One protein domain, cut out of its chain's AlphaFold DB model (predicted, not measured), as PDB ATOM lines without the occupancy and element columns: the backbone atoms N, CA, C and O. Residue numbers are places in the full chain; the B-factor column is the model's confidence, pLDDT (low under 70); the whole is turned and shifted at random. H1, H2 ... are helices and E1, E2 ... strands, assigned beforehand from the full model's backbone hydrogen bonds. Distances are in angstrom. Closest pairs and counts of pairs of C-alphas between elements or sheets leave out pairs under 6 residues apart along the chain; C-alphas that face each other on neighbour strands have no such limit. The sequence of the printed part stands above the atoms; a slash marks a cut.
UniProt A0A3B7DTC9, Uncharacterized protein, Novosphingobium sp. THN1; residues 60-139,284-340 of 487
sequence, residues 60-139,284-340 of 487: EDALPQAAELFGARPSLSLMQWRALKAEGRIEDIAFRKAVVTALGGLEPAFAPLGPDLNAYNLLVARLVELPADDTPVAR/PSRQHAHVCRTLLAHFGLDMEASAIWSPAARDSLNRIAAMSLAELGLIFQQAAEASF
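This is residues 60 to 139 and 284 to 340 of the 487 residues of an uncharacterized protein of Novosphingobium sp. THN1 (UniProt A0A3B7DTC9). Helix H5 lies in the middle of a cluster of mostly crossed helices: H9, with H2 and H3 packed on it, makes one side, and H8, crossed by H6, makes the other. H1 packs on residues 326 to 330 of H9, H4 packs on H5, and the short H7 is near H8, far from H1. The printed part has 137 residues, with nine named helices and one named strand in the order H1, H2, H3, H4, E1, H5, H6, H7, H8, H9; its class is mostly helix. It is compact, with a radius of gyration of the C-alphas of 15.1 A and spans of 43 by 33 by 25 A.

Find C-alpha 60 at (-6.528, -39.429, 114.754); from there H1 runs 16.3 A to residue 70. Next come H2, residues 78 to 86, and H3, residues 92 to 102, 15.4 A long. Then look for H4, residues 106 to 110, and E1, residues 112 to 114. H5, residues 119 to 129, begins at C-alpha 119, (-15.398, -21.406, 109.947), and is 14.6 A long. Beyond the cut, H6 takes residues 285 to 298 over 20.3 A, H7 residues 305 to 308, and H8 residues 311 to 322 over 16.1 A. H9, residues 325 to 340, runs 22.0 A to C-alpha 340 at (-7.622, -41.983, 95.240).

Start at the hub, H5, which touches H2, H3, H4, H6 and H8. With residues 316 to 320 alone, H8 touches H5 at a shallow tilt of 21 degrees, the same way; the closest C-alphas, Leu 123 and Ile 320, are 6.2 A apart. H6 touches H8, about perpendicular but only just at 71 degrees, with C-alphas 292 and 321 closest at 5.5 A. H3 touches H9 at a steep tilt of 43 degrees, opposite ways, with C-alphas 95 and 335 closest at 4.8 A. H2 touches H9 at a shallow tilt of 19 degrees, the same way, with C-alphas 81 and 332 closest at 6.6 A. E1 pairs with no named strand, but its residues pair antiparallel with residues 117 to 118. Every O i to N i+4 pair is within hydrogen-bond range in H2, H3, H4, H5, H6 and H8; H1 has 5 of 7 and H9 11 of 12, and H7 is too short for such a pair.

The two C-alphas farthest apart, those of Pro 115 and Arg 139, are 45.0 A apart. Residues 140 to 283 are not printed, and C-alphas 139 and 284 stand 22.5 A apart across this cut. Of the links that are printed whole, none is long. Look for pLDDT under 70 at residues 136 to 139 and 284 to 286; the mean of the printed part is 90.4.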
ATOM      1  N   GLU A  60      -6.526 -40.869 114.505       88.50
ATOM      2  CA  GLU A  60      -6.528 -39.429 114.754       88.50
ATOM      3  C   GLU A  60      -6.022 -39.040 116.150       88.50
ATOM      4  O   GLU A  60      -5.427 -37.974 116.294       88.50
ATOM      5  N   ASP A  61      -6.173 -39.924 117.141       90.19
ATOM      6  CA  ASP A  61      -5.718 -39.718 118.518       90.19
ATOM      7  C   ASP A  61      -4.335 -40.339 118.764       90.19
ATOM      8  O   ASP A  61      -3.518 -39.788 119.508       90.19
ATOM      9  N   ALA A  62      -4.053 -41.483 118.132       91.62
ATOM     10  CA  ALA A  62      -2.792 -42.212 118.243       91.62
ATOM     11  C   ALA A  62      -1.619 -41.428 117.638       91.62
ATOM     12  O   ALA A  62      -0.552 -41.304 118.241       91.62
ATOM     13  N   LEU A  63      -1.821 -40.881 116.437       89.62
ATOM     14  CA  LEU A  63      -0.794 -40.196 115.663       89.62
ATOM     15  C   LEU A  63      -0.185 -38.969 116.372       89.62
ATOM     16  O   LEU A  63       1.047 -38.910 116.452       89.62
ATOM     17  N   PRO A  64      -0.963 -37.996 116.896       86.56
ATOM     18  CA  PRO A  64      -0.391 -36.848 117.599       86.56
ATOM     19  C   PRO A  64       0.346 -37.264 118.877       86.56
ATOM     20  O   PRO A  64       1.437 -36.755 119.129       86.56
ATOM     21  N   GLN A  65      -0.185 -38.230 119.633       88.06
ATOM     22  CA  GLN A  65       0.455 -38.718 120.860       88.06
ATOM     23  C   GLN A  65       1.793 -39.411 120.575       88.06
ATOM     24  O   GLN A  65       2.794 -39.131 121.238       88.06
ATOM     25  N   ALA A  66       1.842 -40.282 119.564       89.56
ATOM     26  CA  ALA A  66       3.078 -40.936 119.151       89.56
ATOM     27  C   ALA A  66       4.094 -39.923 118.597       89.56
ATOM     28  O   ALA A  66       5.281 -39.984 118.923       89.56
ATOM     29  N   ALA A  67       3.642 -38.958 117.792       87.06
ATOM     30  CA  ALA A  67       4.504 -37.920 117.237       87.06
ATOM     31  C   ALA A  67       5.139 -37.045 118.326       87.06
ATOM     32  O   ALA A  67       6.346 -36.802 118.271       87.06
ATOM     33  N   GLU A  68       4.365 -36.626 119.331       85.25
ATOM     34  CA  GLU A  68       4.878 -35.886 120.487       85.25
ATOM     35  C   GLU A  68       5.900 -36.719 121.268       85.25
ATOM     36  O   GLU A  68       7.013 -36.256 121.530       85.25
ATOM     37  N   LEU A  69       5.560 -37.973 121.574       87.25
ATOM     38  CA  LEU A  69       6.410 -38.860 122.361       87.25
ATOM     39  C   LEU A  69       7.766 -39.130 121.687       87.25
ATOM     40  O   LEU A  69       8.820 -39.055 122.328       87.25
ATOM     41  N   PHE A  70       7.754 -39.438 120.390       86.06
ATOM     42  CA  PHE A  70       8.966 -39.778 119.644       86.06
ATOM     43  C   PHE A  70       9.683 -38.558 119.056       86.06
ATOM     44  O   PHE A  70      10.832 -38.674 118.617       86.06
ATOM     45  N   GLY A  71       9.060 -37.377 119.084       82.38
ATOM     46  CA  GLY A  71       9.558 -36.190 118.390       82.38
ATOM     47  C   GLY A  71       9.570 -36.383 116.871       82.38
ATOM     48  O   GLY A  71      10.515 -35.969 116.202       82.38
ATOM     49  N   ALA A  72       8.559 -37.074 116.342       82.94
ATOM     50  CA  ALA A  72       8.405 -37.364 114.921       82.94
ATOM     51  C   ALA A  72       7.427 -36.383 114.263       82.94
ATOM     52  O   ALA A  72       6.611 -35.744 114.925       82.94
ATOM     53  N   ARG A  73       7.485 -36.268 112.933       84.94
ATOM     54  CA  ARG A  73       6.484 -35.499 112.192       84.94
ATOM     55  C   ARG A  73       5.242 -36.377 111.957       84.94
ATOM     56  O   ARG A  73       5.398 -37.435 111.353       84.94
ATOM     57  N   PRO A  74       4.034 -35.951 112.373       87.31
ATOM     58  CA  PRO A  74       2.821 -36.763 112.241       87.31
ATOM     59  C   PRO A  74       2.273 -36.815 110.806       87.31
ATOM     60  O   PRO A  74       1.565 -37.743 110.449       87.31
ATOM     61  N   SER A  75       2.573 -35.823 109.966       89.94
ATOM     62  CA  SER A  75       2.057 -35.732 108.594       89.94
ATOM     63  C   SER A  75       3.084 -35.078 107.665       89.94
ATOM     64  O   SER A  75       4.123 -34.609 108.123       89.94
ATOM     65  N   LEU A  76       2.818 -35.009 106.360       91.31
ATOM     66  CA  LEU A  76       3.594 -34.143 105.465       91.31
ATOM     67  C   LEU A  76       3.477 -32.672 105.912       91.31
ATOM     68  O   LEU A  76       2.526 -32.295 106.603       91.31
ATOM     69  N   SER A  77       4.443 -31.823 105.542       91.19
ATOM     70  CA  SER A  77       4.299 -30.380 105.782       91.19
ATOM     71  C   SER A  77       3.110 -29.831 104.986       91.19
ATOM     72  O   SER A  77       2.714 -30.389 103.961       91.19
ATOM     73  N   LEU A  78       2.540 -28.706 105.426       92.69
ATOM     74  CA  LEU A  78       1.462 -28.060 104.668       92.69
ATOM     75  C   LEU A  78       1.922 -27.676 103.258       92.69
ATOM     76  O   LEU A  78       1.130 -27.759 102.327       92.69
ATOM     77  N   MET A  79       3.194 -27.310 103.070       93.12
ATOM     78  CA  MET A  79       3.743 -27.027 101.742       93.12
ATOM     79  C   MET A  79       3.758 -28.270 100.849       93.12
ATOM     80  O   MET A  79       3.331 -28.192  99.699       93.12
ATOM     81  N   GLN A  80       4.157 -29.424 101.387       94.00
ATOM     82  CA  GLN A  80       4.092 -30.698 100.668       94.00
ATOM     83  C   GLN A  80       2.644 -31.073 100.316       94.00
ATOM     84  O   GLN A  80       2.367 -31.446  99.179       94.00
ATOM     85  N   TRP A  81       1.699 -30.907 101.245       96.12
ATOM     86  CA  TRP A  81       0.281 -31.150 100.969       96.12
ATOM     87  C   TRP A  81      -0.301 -30.203  99.912       96.12
ATOM     88  O   TRP A  81      -1.021 -30.642  99.013       96.12
ATOM     89  N   ARG A  82       0.050 -28.914  99.970       96.06
ATOM     90  CA  ARG A  82      -0.329 -27.915  98.960       96.06
ATOM     91  C   ARG A  82       0.243 -28.261  97.586       96.06
ATOM     92  O   ARG A  82      -0.478 -28.120  96.604       96.06
ATOM     93  N   ALA A  83       1.482 -28.754  97.516       95.69
ATOM     94  CA  ALA A  83       2.090 -29.214  96.269       95.69
ATOM     95  C   ALA A  83       1.317 -30.400  95.671       95.69
ATOM     96  O   ALA A  83       0.898 -30.329  94.520       95.69
ATOM     97  N   LEU A  84       1.004 -31.424  96.473       96.62
ATOM     98  CA  LEU A  84       0.194 -32.569  96.030       96.62
ATOM     99  C   LEU A  84      -1.190 -32.141  95.524       96.62
ATOM    100  O   LEU A  84      -1.691 -32.667  94.529       96.62
ATOM    101  N   LYS A  85      -1.807 -31.160  96.189       96.88
ATOM    102  CA  LYS A  85      -3.067 -30.573  95.730       96.88
ATOM    103  C   LYS A  85      -2.896 -29.834  94.397       96.88
ATOM    104  O   LYS A  85      -3.722 -30.012  93.506       96.88
ATOM    105  N   ALA A  86      -1.851 -29.020  94.248       96.38
ATOM    106  CA  ALA A  86      -1.566 -28.280  93.016       96.38
ATOM    107  C   ALA A  86      -1.244 -29.207  91.828       96.38
ATOM    108  O   ALA A  86      -1.604 -28.900  90.697       96.38
ATOM    109  N   GLU A  87      -0.640 -30.367  92.093       96.75
ATOM    110  CA  GLU A  87      -0.403 -31.446  91.123       96.75
ATOM    111  C   GLU A  87      -1.684 -32.199  90.714       96.75
ATOM    112  O   GLU A  87      -1.635 -33.080  89.858       96.75
ATOM    113  N   GLY A  88      -2.834 -31.894  91.327       95.50
ATOM    114  CA  GLY A  88      -4.101 -32.570  91.047       95.50
ATOM    115  C   GLY A  88      -4.230 -33.950  91.696       95.50
ATOM    116  O   GLY A  88      -5.155 -34.689  91.370       95.50
ATOM    117  N   ARG A  89      -3.346 -34.310  92.639       96.25
ATOM    118  CA  ARG A  89      -3.449 -35.573  93.397       96.25
ATOM    119  C   ARG A  89      -4.546 -35.545  94.463       96.25
ATOM    120  O   ARG A  89      -4.876 -36.589  95.021       96.25
ATOM    121  N   ILE A  90      -5.083 -34.361  94.756       98.06
ATOM    122  CA  ILE A  90      -6.203 -34.147  95.673       98.06
ATOM    123  C   ILE A  90      -7.271 -33.353  94.927       98.06
ATOM    124  O   ILE A  90      -7.061 -32.187  94.589       98.06
ATOM    125  N   GLU A  91      -8.419 -33.977  94.682       96.88
ATOM    126  CA  GLU A  91      -9.547 -33.335  94.020       96.88
ATOM    127  C   GLU A  91     -10.162 -32.248  94.905       96.88
ATOM    128  O   GLU A  91     -10.331 -32.419  96.117       96.88
ATOM    129  N   ASP A  92     -10.588 -31.141  94.291       96.75
ATOM    130  CA  ASP A  92     -11.230 -30.043  95.016       96.75
ATOM    131  C   ASP A  92     -12.471 -30.508  95.778       96.75
ATOM    132  O   ASP A  92     -12.668 -30.129  96.927       96.75
ATOM    133  N   ILE A  93     -13.301 -31.365  95.179       96.69
ATOM    134  CA  ILE A  93     -14.525 -31.852  95.827       96.69
ATOM    135  C   ILE A  93     -14.184 -32.661  97.085       96.69
ATOM    136  O   ILE A  93     -14.815 -32.459  98.125       96.69
ATOM    137  N   ALA A  94     -13.186 -33.544  97.009       98.00
ATOM    138  CA  ALA A  94     -12.726 -34.332  98.148       98.00
ATOM    139  C   ALA A  94     -12.141 -33.437  99.250       98.00
ATOM    140  O   ALA A  94     -12.508 -33.581 100.416       98.00
ATOM    141  N   PHE A  95     -11.320 -32.450  98.877       98.44
ATOM    142  CA  PHE A  95     -10.765 -31.470  99.810       98.44
ATOM    143  C   PHE A  95     -11.856 -30.679 100.537       98.44
ATOM    144  O   PHE A  95     -11.867 -30.616 101.765       98.44
ATOM    145  N   ARG A  96     -12.827 -30.119  99.804       97.94
ATOM    146  CA  ARG A  96     -13.928 -29.348 100.403       97.94
ATOM    147  C   ARG A  96     -14.761 -30.197 101.361       97.94
ATOM    148  O   ARG A  96     -15.121 -29.711 102.430       97.94
ATOM    149  N   LYS A  97     -15.041 -31.455 101.002       97.88
ATOM    150  CA  LYS A  97     -15.750 -32.400 101.878       97.88
ATOM    151  C   LYS A  97     -14.962 -32.683 103.154       97.88
ATOM    152  O   LYS A  97     -15.547 -32.605 104.226       97.88
ATOM    153  N   ALA A  98     -13.657 -32.942 103.055       98.06
ATOM    154  CA  ALA A  98     -12.811 -33.191 104.222       98.06
ATOM    155  C   ALA A  98     -12.787 -31.989 105.185       98.06
ATOM    156  O   ALA A  98     -12.957 -32.165 106.388       98.06
ATOM    157  N   VAL A  99     -12.680 -30.761 104.659       98.44
ATOM    158  CA  VAL A  99     -12.752 -29.524 105.463       98.44
ATOM    159  C   VAL A  99     -14.095 -29.405 106.191       98.44
ATOM    160  O   VAL A  99     -14.125 -29.127 107.386       98.44
ATOM    161  N   VAL A 100     -15.211 -29.637 105.493       98.31
ATOM    162  CA  VAL A 100     -16.554 -29.592 106.098       98.31
ATOM    163  C   VAL A 100     -16.708 -30.659 107.186       98.31
ATOM    164  O   VAL A 100     -17.227 -30.361 108.259       98.31
ATOM    165  N   THR A 101     -16.235 -31.883 106.942       97.31
ATOM    166  CA  THR A 101     -16.264 -32.968 107.932       97.31
ATOM    167  C   THR A 101     -15.460 -32.605 109.178       97.31
ATOM    168  O   THR A 101     -15.968 -32.758 110.286       97.31
ATOM    169  N   ALA A 102     -14.255 -32.050 109.017       96.19
ATOM    170  CA  ALA A 102     -13.405 -31.632 110.135       96.19
ATOM    171  C   ALA A 102     -14.026 -30.514 110.991       96.19
ATOM    172  O   ALA A 102     -13.741 -30.404 112.182       96.19
ATOM    173  N   LEU A 103     -14.908 -29.699 110.406       96.75
ATOM    174  CA  LEU A 103     -15.658 -28.664 111.122       96.75
ATOM    175  C   LEU A 103     -16.923 -29.196 111.815       96.75
ATOM    176  O   LEU A 103     -17.570 -28.444 112.540       96.75
ATOM    177  N   GLY A 104     -17.267 -30.475 111.638       95.50
ATOM    178  CA  GLY A 104     -18.466 -31.090 112.213       95.50
ATOM    179  C   GLY A 104     -19.702 -31.034 111.308       95.50
ATOM    180  O   GLY A 104     -20.817 -31.199 111.793       95.50
ATOM    181  N   GLY A 105     -19.526 -30.805 110.002       96.69
ATOM    182  CA  GLY A 105     -20.603 -30.807 109.010       96.69
ATOM    183  C   GLY A 105     -20.924 -29.428 108.429       96.69
ATOM    184  O   GLY A 105     -20.265 -28.431 108.718       96.69
ATOM    185  N   LEU A 106     -21.942 -29.377 107.563       96.62
ATOM    186  CA  LEU A 106     -22.289 -28.174 106.791       96.62
ATOM    187  C   LEU A 106     -22.720 -27.001 107.680       96.62
ATOM    188  O   LEU A 106     -22.296 -25.873 107.448       96.62
ATOM    189  N   GLU A 107     -23.546 -27.263 108.692       95.31
ATOM    190  CA  GLU A 107     -24.097 -26.210 109.548       95.31
ATOM    191  C   GLU A 107     -23.004 -25.490 110.363       95.31
ATOM    192  O   GLU A 107     -22.893 -24.272 110.219       95.31
ATOM    193  N   PRO A 108     -22.116 -26.178 111.113       94.69
ATOM    194  CA  PRO A 108     -20.999 -25.507 111.780       94.69
ATOM    195  C   PRO A 108     -20.012 -24.843 110.812       94.69
ATOM    196  O   PRO A 108     -19.484 -23.774 111.111       94.69
ATOM    197  N   ALA A 109     -19.760 -25.459 109.650       96.38
ATOM    198  CA  ALA A 109     -18.788 -24.953 108.684       96.38
ATOM    199  C   ALA A 109     -19.192 -23.594 108.092       96.38
ATOM    200  O   ALA A 109     -18.335 -22.730 107.894       96.38
ATOM    201  N   PHE A 110     -20.489 -23.398 107.839       96.31
ATOM    202  CA  PHE A 110     -21.027 -22.196 107.197       96.31
ATOM    203  C   PHE A 110     -21.783 -21.262 108.151       96.31
ATOM    204  O   PHE A 110     -22.335 -20.256 107.703       96.31
ATOM    205  N   ALA A 111     -21.777 -21.543 109.457       92.75
ATOM    206  CA  ALA A 111     -22.287 -20.618 110.461       92.75
ATOM    207  C   ALA A 111     -21.521 -19.277 110.396       92.75
ATOM    208  O   ALA A 111     -20.283 -19.278 110.381       92.75
ATOM    209  N   PRO A 112     -22.222 -18.127 110.355       91.50
ATOM    210  CA  PRO A 112     -21.577 -16.826 110.243       91.50
ATOM    211  C   PRO A 112     -20.812 -16.489 111.526       91.50
ATOM    212  O   PRO A 112     -21.357 -16.545 112.629       91.50
ATOM    213  N   LEU A 113     -19.546 -16.108 111.368       88.25
ATOM    214  CA  LEU A 113     -18.692 -15.592 112.442       88.25
ATOM    215  C   LEU A 113     -18.659 -14.060 112.424       88.25
ATOM    216  O   LEU A 113     -18.633 -13.423 113.473       88.25
ATOM    217  N   GLY A 114     -18.716 -13.481 111.225       80.75
ATOM    218  CA  GLY A 114     -18.769 -12.048 110.957       80.75
ATOM    219  C   GLY A 114     -19.238 -11.781 109.522       80.75
ATOM    220  O   GLY A 114     -19.684 -12.717 108.848       80.75
ATOM    221  N   PRO A 115     -19.154 -10.531 109.036       79.56
ATOM    222  CA  PRO A 115     -19.479 -10.197 107.649       79.56
ATOM    223  C   PRO A 115     -18.623 -11.025 106.684       79.56
ATOM    224  O   PRO A 115     -17.398 -10.978 106.765       79.56
ATOM    225  N   ASP A 116     -19.272 -11.812 105.823       84.06
ATOM    226  CA  ASP A 116     -18.640 -12.672 104.810       84.06
ATOM    227  C   ASP A 116     -17.565 -13.648 105.339       84.06
ATOM    228  O   ASP A 116     -16.718 -14.118 104.581       84.06
ATOM    229  N   LEU A 117     -17.614 -13.997 106.633       92.81
ATOM    230  CA  LEU A 117     -16.655 -14.896 107.276       92.81
ATOM    231  C   LEU A 117     -17.360 -16.041 108.004       92.81
ATOM    232  O   LEU A 117     -18.224 -15.824 108.856       92.81
ATOM    233  N   ASN A 118     -16.930 -17.268 107.723       95.62
ATOM    234  CA  ASN A 118     -17.354 -18.477 108.425       95.62
ATOM    235  C   ASN A 118     -16.151 -19.376 108.778       95.62
ATOM    236  O   ASN A 118     -15.004 -19.108 108.406       95.62
ATOM    237  N   ALA A 119     -16.418 -20.453 109.517       96.44
ATOM    238  CA  ALA A 119     -15.398 -21.406 109.947       96.44
ATOM    239  C   ALA A 119     -14.705 -22.102 108.761       96.44
ATOM    240  O   ALA A 119     -13.502 -22.362 108.809       96.44
ATOM    241  N   TYR A 120     -15.442 -22.351 107.676       97.81
ATOM    242  CA  TYR A 120     -14.895 -22.908 106.444       97.81
ATOM    243  C   TYR A 120     -13.828 -21.995 105.828       97.81
ATOM    244  O   TYR A 120     -12.736 -22.467 105.518       97.81
ATOM    245  N   ASN A 121     -14.090 -20.689 105.713       96.69
ATOM    246  CA  ASN A 121     -13.117 -19.728 105.192       96.69
ATOM    247  C   ASN A 121     -11.845 -19.689 106.051       96.69
ATOM    248  O   ASN A 121     -10.745 -19.768 105.509       96.69
ATOM    249  N   LEU A 122     -11.990 -19.645 107.381       96.25
ATOM    250  CA  LEU A 122     -10.855 -19.658 108.311       96.25
ATOM    251  C   LEU A 122      -9.984 -20.912 108.147       96.25
ATOM    252  O   LEU A 122      -8.758 -20.814 108.075       96.25
ATOM    253  N   LEU A 123     -10.603 -22.096 108.090       97.75
ATOM    254  CA  LEU A 123      -9.865 -23.353 107.991       97.75
ATOM    255  C   LEU A 123      -9.208 -23.524 106.616       97.75
ATOM    256  O   LEU A 123      -8.058 -23.954 106.548       97.75
ATOM    257  N   VAL A 124      -9.883 -23.136 105.528       97.81
ATOM    258  CA  VAL A 124      -9.276 -23.129 104.187       97.81
ATOM    259  C   VAL A 124      -8.073 -22.192 104.151       97.81
ATOM    260  O   VAL A 124      -6.992 -22.640 103.768       97.81
ATOM    261  N   ALA A 125      -8.207 -20.954 104.640       96.88
ATOM    262  CA  ALA A 125      -7.093 -20.012 104.700       96.88
ATOM    263  C   ALA A 125      -5.907 -20.602 105.476       96.88
ATOM    264  O   ALA A 125      -4.768 -20.562 105.007       96.88
ATOM    265  N   ARG A 126      -6.158 -21.254 106.619       95.62
ATOM    266  CA  ARG A 126      -5.108 -21.940 107.388       95.62
ATOM    267  C   ARG A 126      -4.426 -23.059 106.600       95.62
ATOM    268  O   ARG A 126      -3.201 -23.177 106.628       95.62
ATOM    269  N   LEU A 127      -5.205 -23.880 105.900       96.75
ATOM    270  CA  LEU A 127      -4.704 -25.039 105.167       96.75
ATOM    271  C   LEU A 127      -3.898 -24.642 103.930       96.75
ATOM    272  O   LEU A 127      -2.836 -25.227 103.708       96.75
ATOM    273  N   VAL A 128      -4.352 -23.661 103.140       96.38
ATOM    274  CA  VAL A 128      -3.778 -23.394 101.804       96.38
ATOM    275  C   VAL A 128      -3.180 -22.001 101.603       96.38
ATOM    276  O   VAL A 128      -2.339 -21.860 100.720       96.38
ATOM    277  N   GLU A 129      -3.520 -21.005 102.422       94.38
ATOM    278  CA  GLU A 129      -3.203 -19.592 102.130       94.38
ATOM    279  C   GLU A 129      -2.199 -18.981 103.109       94.38
ATOM    280  O   GLU A 129      -1.303 -18.240 102.705       94.38
ATOM    281  N   LEU A 130      -2.298 -19.315 104.398       92.50
ATOM    282  CA  LEU A 130      -1.393 -18.786 105.413       92.50
ATOM    283  C   LEU A 130       0.042 -19.308 105.232       92.50
ATOM    284  O   LEU A 130       0.232 -20.439 104.764       92.50
ATOM    285  N   PRO A 131       1.066 -18.536 105.644       87.50
ATOM    286  CA  PRO A 131       2.440 -19.023 105.702       87.50
ATOM    287  C   PRO A 131       2.535 -20.315 106.522       87.50
ATOM    288  O   PRO A 131       1.891 -20.445 107.564       87.50
ATOM    289  N   ALA A 132       3.333 -21.267 106.046       84.44
ATOM    290  CA  ALA A 132       3.584 -22.527 106.730       84.44
ATOM    291  C   ALA A 132       5.089 -22.746 106.886       84.44
ATOM    292  O   ALA A 132       5.847 -22.492 105.949       84.44
ATOM    293  N   ASP A 133       5.503 -23.245 108.049       74.94
ATOM    294  CA  ASP A 133       6.888 -23.636 108.281       74.94
ATOM    295  C   ASP A 133       7.205 -24.913 107.491       74.94
ATOM    296  O   ASP A 133       6.554 -25.946 107.666       74.94
ATOM    297  N   ASP A 134       8.236 -24.853 106.650       72.38
ATOM    298  CA  ASP A 134       8.764 -26.008 105.909       72.38
ATOM    299  C   ASP A 134      10.134 -26.440 106.426       72.38
ATOM    300  O   ASP A 134      10.967 -26.972 105.694       72.38
ATOM    301  N   THR A 135      10.383 -26.205 107.718       70.25
ATOM    302  CA  THR A 135      11.580 -26.704 108.396       70.25
ATOM    303  C   THR A 135      11.706 -28.192 108.080       70.25
ATOM    304  O   THR A 135      10.763 -28.927 108.374       70.25
ATOM    305  N   PRO A 136      12.803 -28.670 107.468       67.88
ATOM    306  CA  PRO A 136      12.956 -30.076 107.116       67.88
ATOM    307  C   PRO A 136      12.790 -30.978 108.340       67.88
ATOM    308  O   PRO A 136      13.004 -30.545 109.474       67.88
ATOM    309  N   VAL A 137      12.427 -32.250 108.132       66.75
ATOM    310  CA  VAL A 137      12.479 -33.234 109.223       66.75
ATOM    311  C   VAL A 137      13.948 -33.406 109.607       66.75
ATOM    312  O   VAL A 137      14.679 -34.167 108.975       66.75
ATOM    313  N   ALA A 138      14.405 -32.668 110.615       63.62
ATOM    314  CA  ALA A 138      15.710 -32.893 111.201       63.62
ATOM    315  C   ALA A 138      15.652 -34.204 111.988       63.62
ATOM    316  O   ALA A 138      14.733 -34.430 112.780       63.62
ATOM    317  N   ARG A 139      16.633 -35.086 111.770       67.25
ATOM    318  CA  ARG A 139      16.822 -36.243 112.648       67.25
ATOM    319  C   ARG A 139      17.020 -35.699 114.061       67.25
ATOM    320  O   ARG A 139      17.879 -34.846 114.259       67.25
ATOM    321  N   PRO A 284       1.748 -24.454 124.622       53.44
ATOM    322  CA  PRO A 284       0.977 -24.333 123.376       53.44
ATOM    323  C   PRO A 284       0.406 -22.918 123.158       53.44
ATOM    324  O   PRO A 284       0.087 -22.505 122.040       53.44
ATOM    325  N   SER A 285       0.313 -22.145 124.243       60.56
ATOM    326  CA  SER A 285      -0.330 -20.835 124.333       60.56
ATOM    327  C   SER A 285       0.277 -19.759 123.418       60.56
ATOM    328  O   SER A 285      -0.465 -18.941 122.867       60.56
ATOM    329  N   ARG A 286       1.599 -19.754 123.174       63.59
ATOM    330  CA  ARG A 286       2.236 -18.726 122.316       63.59
ATOM    331  C   ARG A 286       1.967 -18.930 120.826       63.59
ATOM    332  O   ARG A 286       1.734 -17.951 120.116       63.59
ATOM    333  N   GLN A 287       1.992 -20.176 120.358       74.50
ATOM    334  CA  GLN A 287       1.751 -20.500 118.951       74.50
ATOM    335  C   GLN A 287       0.283 -20.269 118.586       74.50
ATOM    336  O   GLN A 287      -0.007 -19.628 117.579       74.50
ATOM    337  N   HIS A 288      -0.632 -20.692 119.459       84.94
ATOM    338  CA  HIS A 288      -2.066 -20.466 119.306       84.94
ATOM    339  C   HIS A 288      -2.408 -18.977 119.111       84.94
ATOM    340  O   HIS A 288      -3.030 -18.603 118.117       84.94
ATOM    341  N   ALA A 289      -1.929 -18.103 120.004       85.75
ATOM    342  CA  ALA A 289      -2.204 -16.667 119.918       85.75
ATOM    343  C   ALA A 289      -1.632 -16.021 118.643       85.75
ATOM    344  O   ALA A 289      -2.222 -15.085 118.099       85.75
ATOM    345  N   HIS A 290      -0.483 -16.505 118.157       88.25
ATOM    346  CA  HIS A 290       0.072 -16.056 116.882       88.25
ATOM    347  C   HIS A 290      -0.824 -16.467 115.706       88.25
ATOM    348  O   HIS A 290      -1.153 -15.618 114.883       88.25
ATOM    349  N   VAL A 291      -1.280 -17.723 115.665       90.12
ATOM    350  CA  VAL A 291      -2.162 -18.225 114.601       90.12
ATOM    351  C   VAL A 291      -3.500 -17.479 114.576       90.12
ATOM    352  O   VAL A 291      -3.924 -17.078 113.495       90.12
ATOM    353  N   CYS A 292      -4.135 -17.226 115.731       91.62
ATOM    354  CA  CYS A 292      -5.373 -16.435 115.802       91.62
ATOM    355  C   CYS A 292      -5.199 -15.050 115.169       91.62
ATOM    356  O   CYS A 292      -5.992 -14.652 114.316       91.62
ATOM    357  N   ARG A 293      -4.131 -14.330 115.545       91.81
ATOM    358  CA  ARG A 293      -3.831 -13.005 114.982       91.81
ATOM    359  C   ARG A 293      -3.604 -13.061 113.477       91.81
ATOM    360  O   ARG A 293      -4.125 -12.217 112.762       91.81
ATOM    361  N   THR A 294      -2.846 -14.046 113.005       92.75
ATOM    362  CA  THR A 294      -2.539 -14.204 111.580       92.75
ATOM    363  C   THR A 294      -3.791 -14.536 110.761       92.75
ATOM    364  O   THR A 294      -3.960 -13.989 109.675       92.75
ATOM    365  N   LEU A 295      -4.694 -15.372 111.289       93.81
ATOM    366  CA  LEU A 295      -5.986 -15.667 110.660       93.81
ATOM    367  C   LEU A 295      -6.855 -14.416 110.538       93.81
ATOM    368  O   LEU A 295      -7.320 -14.108 109.448       93.81
ATOM    369  N   LEU A 296      -7.053 -13.682 111.634       93.25
ATOM    370  CA  LEU A 296      -7.871 -12.468 111.614       93.25
ATOM    371  C   LEU A 296      -7.277 -11.416 110.671       93.25
ATOM    372  O   LEU A 296      -7.992 -10.892 109.819       93.25
ATOM    373  N   ALA A 297      -5.961 -11.191 110.743       93.62
ATOM    374  CA  ALA A 297      -5.271 -10.233 109.886       93.62
ATOM    375  C   ALA A 297      -5.396 -10.578 108.394       93.62
ATOM    376  O   ALA A 297      -5.542  -9.675 107.573       93.62
ATOM    377  N   HIS A 298      -5.384 -11.867 108.035       94.56
ATOM    378  CA  HIS A 298      -5.597 -12.317 106.657       94.56
ATOM    379  C   HIS A 298      -6.976 -11.901 106.111       94.56
ATOM    380  O   HIS A 298      -7.081 -11.534 104.945       94.56
ATOM    381  N   PHE A 299      -8.004 -11.863 106.964       93.69
ATOM    382  CA  PHE A 299      -9.343 -11.370 106.620       93.69
ATOM    383  C   PHE A 299      -9.541  -9.868 106.904       93.69
ATOM    384  O   PHE A 299     -10.668  -9.381 106.877       93.69
ATOM    385  N   GLY A 300      -8.468  -9.115 107.179       92.19
ATOM    386  CA  GLY A 300      -8.539  -7.676 107.457       92.19
ATOM    387  C   GLY A 300      -9.153  -7.323 108.816       92.19
ATOM    388  O   GLY A 300      -9.631  -6.205 108.996       92.19
ATOM    389  N   LEU A 301      -9.154  -8.263 109.763       91.44
ATOM    390  CA  LEU A 301      -9.705  -8.105 111.107       91.44
ATOM    391  C   LEU A 301      -8.588  -8.056 112.155       91.44
ATOM    392  O   LEU A 301      -7.530  -8.668 111.996       91.44
ATOM    393  N   ASP A 302      -8.839  -7.364 113.261       88.19
ATOM    394  CA  ASP A 302      -7.981  -7.396 114.442       88.19
ATOM    395  C   ASP A 302      -8.565  -8.307 115.539       88.19
ATOM    396  O   ASP A 302      -9.650  -8.879 115.413       88.19
ATOM    397  N   MET A 303      -7.823  -8.476 116.637       84.06
ATOM    398  CA  MET A 303      -8.282  -9.289 117.771       84.06
ATOM    399  C   MET A 303      -9.522  -8.699 118.456       84.06
ATOM    400  O   MET A 303     -10.323  -9.456 119.005       84.06
ATOM    401  N   GLU A 304      -9.693  -7.377 118.432       84.69
ATOM    402  CA  GLU A 304     -10.818  -6.685 119.069       84.69
ATOM    403  C   GLU A 304     -12.126  -6.924 118.307       84.69
ATOM    404  O   GLU A 304     -13.174  -7.117 118.926       84.69
ATOM    405  N   ALA A 305     -12.061  -7.053 116.981       83.56
ATOM    406  CA  ALA A 305     -13.188  -7.433 116.139       83.56
ATOM    407  C   ALA A 305     -13.769  -8.798 116.535       83.56
ATOM    408  O   ALA A 305     -14.981  -8.993 116.468       83.56
ATOM    409  N   SER A 306     -12.938  -9.729 117.017       83.31
ATOM    410  CA  SER A 306     -13.425 -11.020 117.518       83.31
ATOM    411  C   SER A 306     -14.105 -10.932 118.892       83.31
ATOM    412  O   SER A 306     -14.853 -11.833 119.268       83.31
ATOM    413  N   ALA A 307     -13.892  -9.855 119.658       85.06
ATOM    414  CA  ALA A 307     -14.441  -9.708 121.008       85.06
ATOM    415  C   ALA A 307     -15.965  -9.502 121.022       85.06
ATOM    416  O   ALA A 307     -16.624  -9.904 121.981       85.06
ATOM    417  N   ILE A 308     -16.518  -8.916 119.955       87.44
ATOM    418  CA  ILE A 308     -17.964  -8.714 119.769       87.44
ATOM    419  C   ILE A 308     -18.677  -9.947 119.192       87.44
ATOM    420  O   ILE A 308     -19.905  -9.962 119.101       87.44
ATOM    421  N   TRP A 309     -17.932 -10.982 118.792       90.38
ATOM    422  CA  TRP A 309     -18.513 -12.214 118.271       90.38
ATOM    423  C   TRP A 309     -19.199 -13.028 119.368       90.38
ATOM    424  O   TRP A 309     -18.875 -12.947 120.559       90.38
ATOM    425  N   SER A 310     -20.134 -13.883 118.950       90.81
ATOM    426  CA  SER A 310     -20.762 -14.840 119.859       90.81
ATOM    427  C   SER A 310     -19.707 -15.768 120.492       90.81
ATOM    428  O   SER A 310     -18.643 -15.996 119.905       90.81
ATOM    429  N   PRO A 311     -19.965 -16.334 121.686       91.69
ATOM    430  CA  PRO A 311     -19.071 -17.324 122.289       91.69
ATOM    431  C   PRO A 311     -18.750 -18.483 121.336       91.69
ATOM    432  O   PRO A 311     -17.582 -18.772 121.109       91.69
ATOM    433  N   ALA A 312     -19.767 -19.035 120.666       89.44
ATOM    434  CA  ALA A 312     -19.593 -20.110 119.690       89.44
ATOM    435  C   ALA A 312     -18.680 -19.714 118.514       89.44
ATOM    436  O   ALA A 312     -17.883 -20.524 118.047       89.44
ATOM    437  N   ALA A 313     -18.758 -18.464 118.046       90.44
ATOM    438  CA  ALA A 313     -17.906 -17.982 116.966       90.44
ATOM    439  C   ALA A 313     -16.437 -17.828 117.400       90.44
ATOM    440  O   ALA A 313     -15.525 -18.214 116.663       90.44
ATOM    441  N   ARG A 314     -16.198 -17.325 118.619       91.12
ATOM    442  CA  ARG A 314     -14.852 -17.284 119.213       91.12
ATOM    443  C   ARG A 314     -14.290 -18.685 119.440       91.12
ATOM    444  O   ARG A 314     -13.120 -18.918 119.152       91.12
ATOM    445  N   ASP A 315     -15.122 -19.623 119.880       91.62
ATOM    446  CA  ASP A 315     -14.721 -21.017 120.077       91.62
ATOM    447  C   ASP A 315     -14.320 -21.682 118.757       91.62
ATOM    448  O   ASP A 315     -13.327 -22.406 118.717       91.62
ATOM    449  N   SER A 316     -15.029 -21.396 117.661       92.56
ATOM    450  CA  SER A 316     -14.657 -21.858 116.318       92.56
ATOM    451  C   SER A 316     -13.299 -21.315 115.867       92.56
ATOM    452  O   SER A 316     -12.458 -22.096 115.421       92.56
ATOM    453  N   LEU A 317     -13.039 -20.011 116.030       93.50
ATOM    454  CA  LEU A 317     -11.723 -19.426 115.743       93.50
ATOM    455  C   LEU A 317     -10.627 -20.090 116.584       93.50
ATOM    456  O   LEU A 317      -9.608 -20.511 116.040       93.50
ATOM    457  N   ASN A 318     -10.850 -20.215 117.893       93.00
ATOM    458  CA  ASN A 318      -9.877 -20.801 118.809       93.00
ATOM    459  C   ASN A 318      -9.598 -22.268 118.463       93.00
ATOM    460  O   ASN A 318      -8.439 -22.675 118.431       93.00
ATOM    461  N   ARG A 319     -10.630 -23.051 118.137       93.38
ATOM    462  CA  ARG A 319     -10.483 -24.447 117.706       93.38
ATOM    463  C   ARG A 319      -9.668 -24.540 116.424       93.38
ATOM    464  O   ARG A 319      -8.688 -25.278 116.384       93.38
ATOM    465  N   ILE A 320     -10.016 -23.743 115.411       95.06
ATOM    466  CA  ILE A 320      -9.290 -23.710 114.137       95.06
ATOM    467  C   ILE A 320      -7.855 -23.257 114.344       95.06
ATOM    468  O   ILE A 320      -6.987 -23.797 113.682       95.06
ATOM    469  N   ALA A 321      -7.566 -22.309 115.234       92.94
ATOM    470  CA  ALA A 321      -6.202 -21.867 115.505       92.94
ATOM    471  C   ALA A 321      -5.393 -22.874 116.337       92.94
ATOM    472  O   ALA A 321      -4.172 -22.938 116.202       92.94
ATOM    473  N   ALA A 322      -6.063 -23.661 117.182       91.94
ATOM    474  CA  ALA A 322      -5.448 -24.669 118.037       91.94
ATOM    475  C   ALA A 322      -5.099 -25.974 117.307       91.94
ATOM    476  O   ALA A 322      -4.254 -26.699 117.822       91.94
ATOM    477  N   MET A 323      -5.681 -26.263 116.127       91.12
ATOM    478  CA  MET A 323      -5.390 -27.534 115.443       91.12
ATOM    479  C   MET A 323      -3.881 -27.684 115.204       91.12
ATOM    480  O   MET A 323      -3.212 -26.774 114.701       91.12
ATOM    481  N   SER A 324      -3.353 -28.834 115.569       86.94
ATOM    482  CA  SER A 324      -1.981 -29.256 115.353       86.94
ATOM    483  C   SER A 324      -1.697 -29.520 113.871       86.94
ATOM    484  O   SER A 324      -2.596 -29.653 113.039       86.94
ATOM    485  N   LEU A 325      -0.414 -29.658 113.525       85.62
ATOM    486  CA  LEU A 325      -0.021 -30.104 112.184       85.62
ATOM    487  C   LEU A 325      -0.551 -31.515 111.866       85.62
ATOM    488  O   LEU A 325      -0.811 -31.805 110.701       85.62
ATOM    489  N   ALA A 326      -0.729 -32.374 112.878       88.12
ATOM    490  CA  ALA A 326      -1.324 -33.699 112.708       88.12
ATOM    491  C   ALA A 326      -2.772 -33.586 112.217       88.12
ATOM    492  O   ALA A 326      -3.116 -34.174 111.199       88.12
ATOM    493  N   GLU A 327      -3.586 -32.772 112.890       91.62
ATOM    494  CA  GLU A 327      -4.996 -32.565 112.541       91.62
ATOM    495  C   GLU A 327      -5.155 -31.891 111.174       91.62
ATOM    496  O   GLU A 327      -5.955 -32.331 110.353       91.62
ATOM    497  N   LEU A 328      -4.355 -30.857 110.877       93.81
ATOM    498  CA  LEU A 328      -4.380 -30.211 109.559       93.81
ATOM    499  C   LEU A 328      -3.945 -31.172 108.444       93.81
ATOM    500  O   LEU A 328      -4.542 -31.202 107.368       93.81
ATOM    501  N   GLY A 329      -2.905 -31.967 108.701       93.88
ATOM    502  CA  GLY A 329      -2.419 -32.981 107.776       93.88
ATOM    503  C   GLY A 329      -3.418 -34.117 107.562       93.88
ATOM    504  O   GLY A 329      -3.544 -34.602 106.441       93.88
ATOM    505  N   LEU A 330      -4.177 -34.497 108.594       94.69
ATOM    506  CA  LEU A 330      -5.227 -35.511 108.504       94.69
ATOM    507  C   LEU A 330      -6.346 -35.087 107.545       94.69
ATOM    508  O   LEU A 330      -6.818 -35.916 106.773       94.69
ATOM    509  N   ILE A 331      -6.714 -33.801 107.511       97.31
ATOM    510  CA  ILE A 331      -7.700 -33.280 106.545       97.31
ATOM    511  C   ILE A 331      -7.218 -33.505 105.107       97.31
ATOM    512  O   ILE A 331      -7.976 -33.976 104.256       97.31
ATOM    513  N   PHE A 332      -5.949 -33.195 104.825       97.88
ATOM    514  CA  PHE A 332      -5.366 -33.447 103.508       97.88
ATOM    515  C   PHE A 332      -5.249 -34.939 103.198       97.88
ATOM    516  O   PHE A 332      -5.568 -35.338 102.082       97.88
ATOM    517  N   GLN A 333      -4.841 -35.755 104.172       96.31
ATOM    518  CA  GLN A 333      -4.750 -37.208 104.036       96.31
ATOM    519  C   GLN A 333      -6.114 -37.805 103.666       96.31
ATOM    520  O   GLN A 333      -6.218 -38.504 102.663       96.31
ATOM    521  N   GLN A 334      -7.171 -37.461 104.405       96.62
ATOM    522  CA  GLN A 334      -8.539 -37.908 104.126       96.62
ATOM    523  C   GLN A 334      -9.012 -37.457 102.739       96.62
ATOM    524  O   GLN A 334      -9.633 -38.227 102.009       96.62
ATOM    525  N   ALA A 335      -8.692 -36.222 102.340       98.19
ATOM    526  CA  ALA A 335      -9.007 -35.727 101.004       98.19
ATOM    527  C   ALA A 335      -8.244 -36.485  99.902       98.19
ATOM    528  O   ALA A 335      -8.821 -36.804  98.860       98.19
ATOM    529  N   ALA A 336      -6.962 -36.784 100.116       97.81
ATOM    530  CA  ALA A 336      -6.124 -37.529  99.182       97.81
ATOM    531  C   ALA A 336      -6.601 -38.981  99.039       97.81
ATOM    532  O   ALA A 336      -6.749 -39.473  97.923       97.81
ATOM    533  N   GLU A 337      -6.914 -39.644 100.153       96.44
ATOM    534  CA  GLU A 337      -7.488 -40.989 100.174       96.44
ATOM    535  C   GLU A 337      -8.842 -41.027  99.470       96.44
ATOM    536  O   GLU A 337      -9.058 -41.880  98.613       96.44
ATOM    537  N   ALA A 338      -9.730 -40.069  99.745       97.19
ATOM    538  CA  ALA A 338     -11.014 -39.974  99.061       97.19
ATOM    539  C   ALA A 338     -10.854 -39.739  97.548       97.19
ATOM    540  O   ALA A 338     -11.596 -40.328  96.764       97.19
ATOM    541  N   SER A 339      -9.871 -38.935  97.128       97.44
ATOM    542  CA  SER A 339      -9.555 -38.706  95.705       97.44
ATOM    543  C   SER A 339      -9.050 -39.987  95.031       97.44
ATOM    544  O   SER A 339      -9.505 -40.370  93.952       97.44
ATOM    545  N   PHE A 340      -8.143 -40.701  95.703       95.94
ATOM    546  CA  PHE A 340      -7.622 -41.983  95.240       95.94
ATOM    547  C   PHE A 340      -8.731 -43.041  95.135       95.94
ATOM    548  O   PHE A 340      -8.869 -43.697  94.099       95.94
TER     549      PHE A 340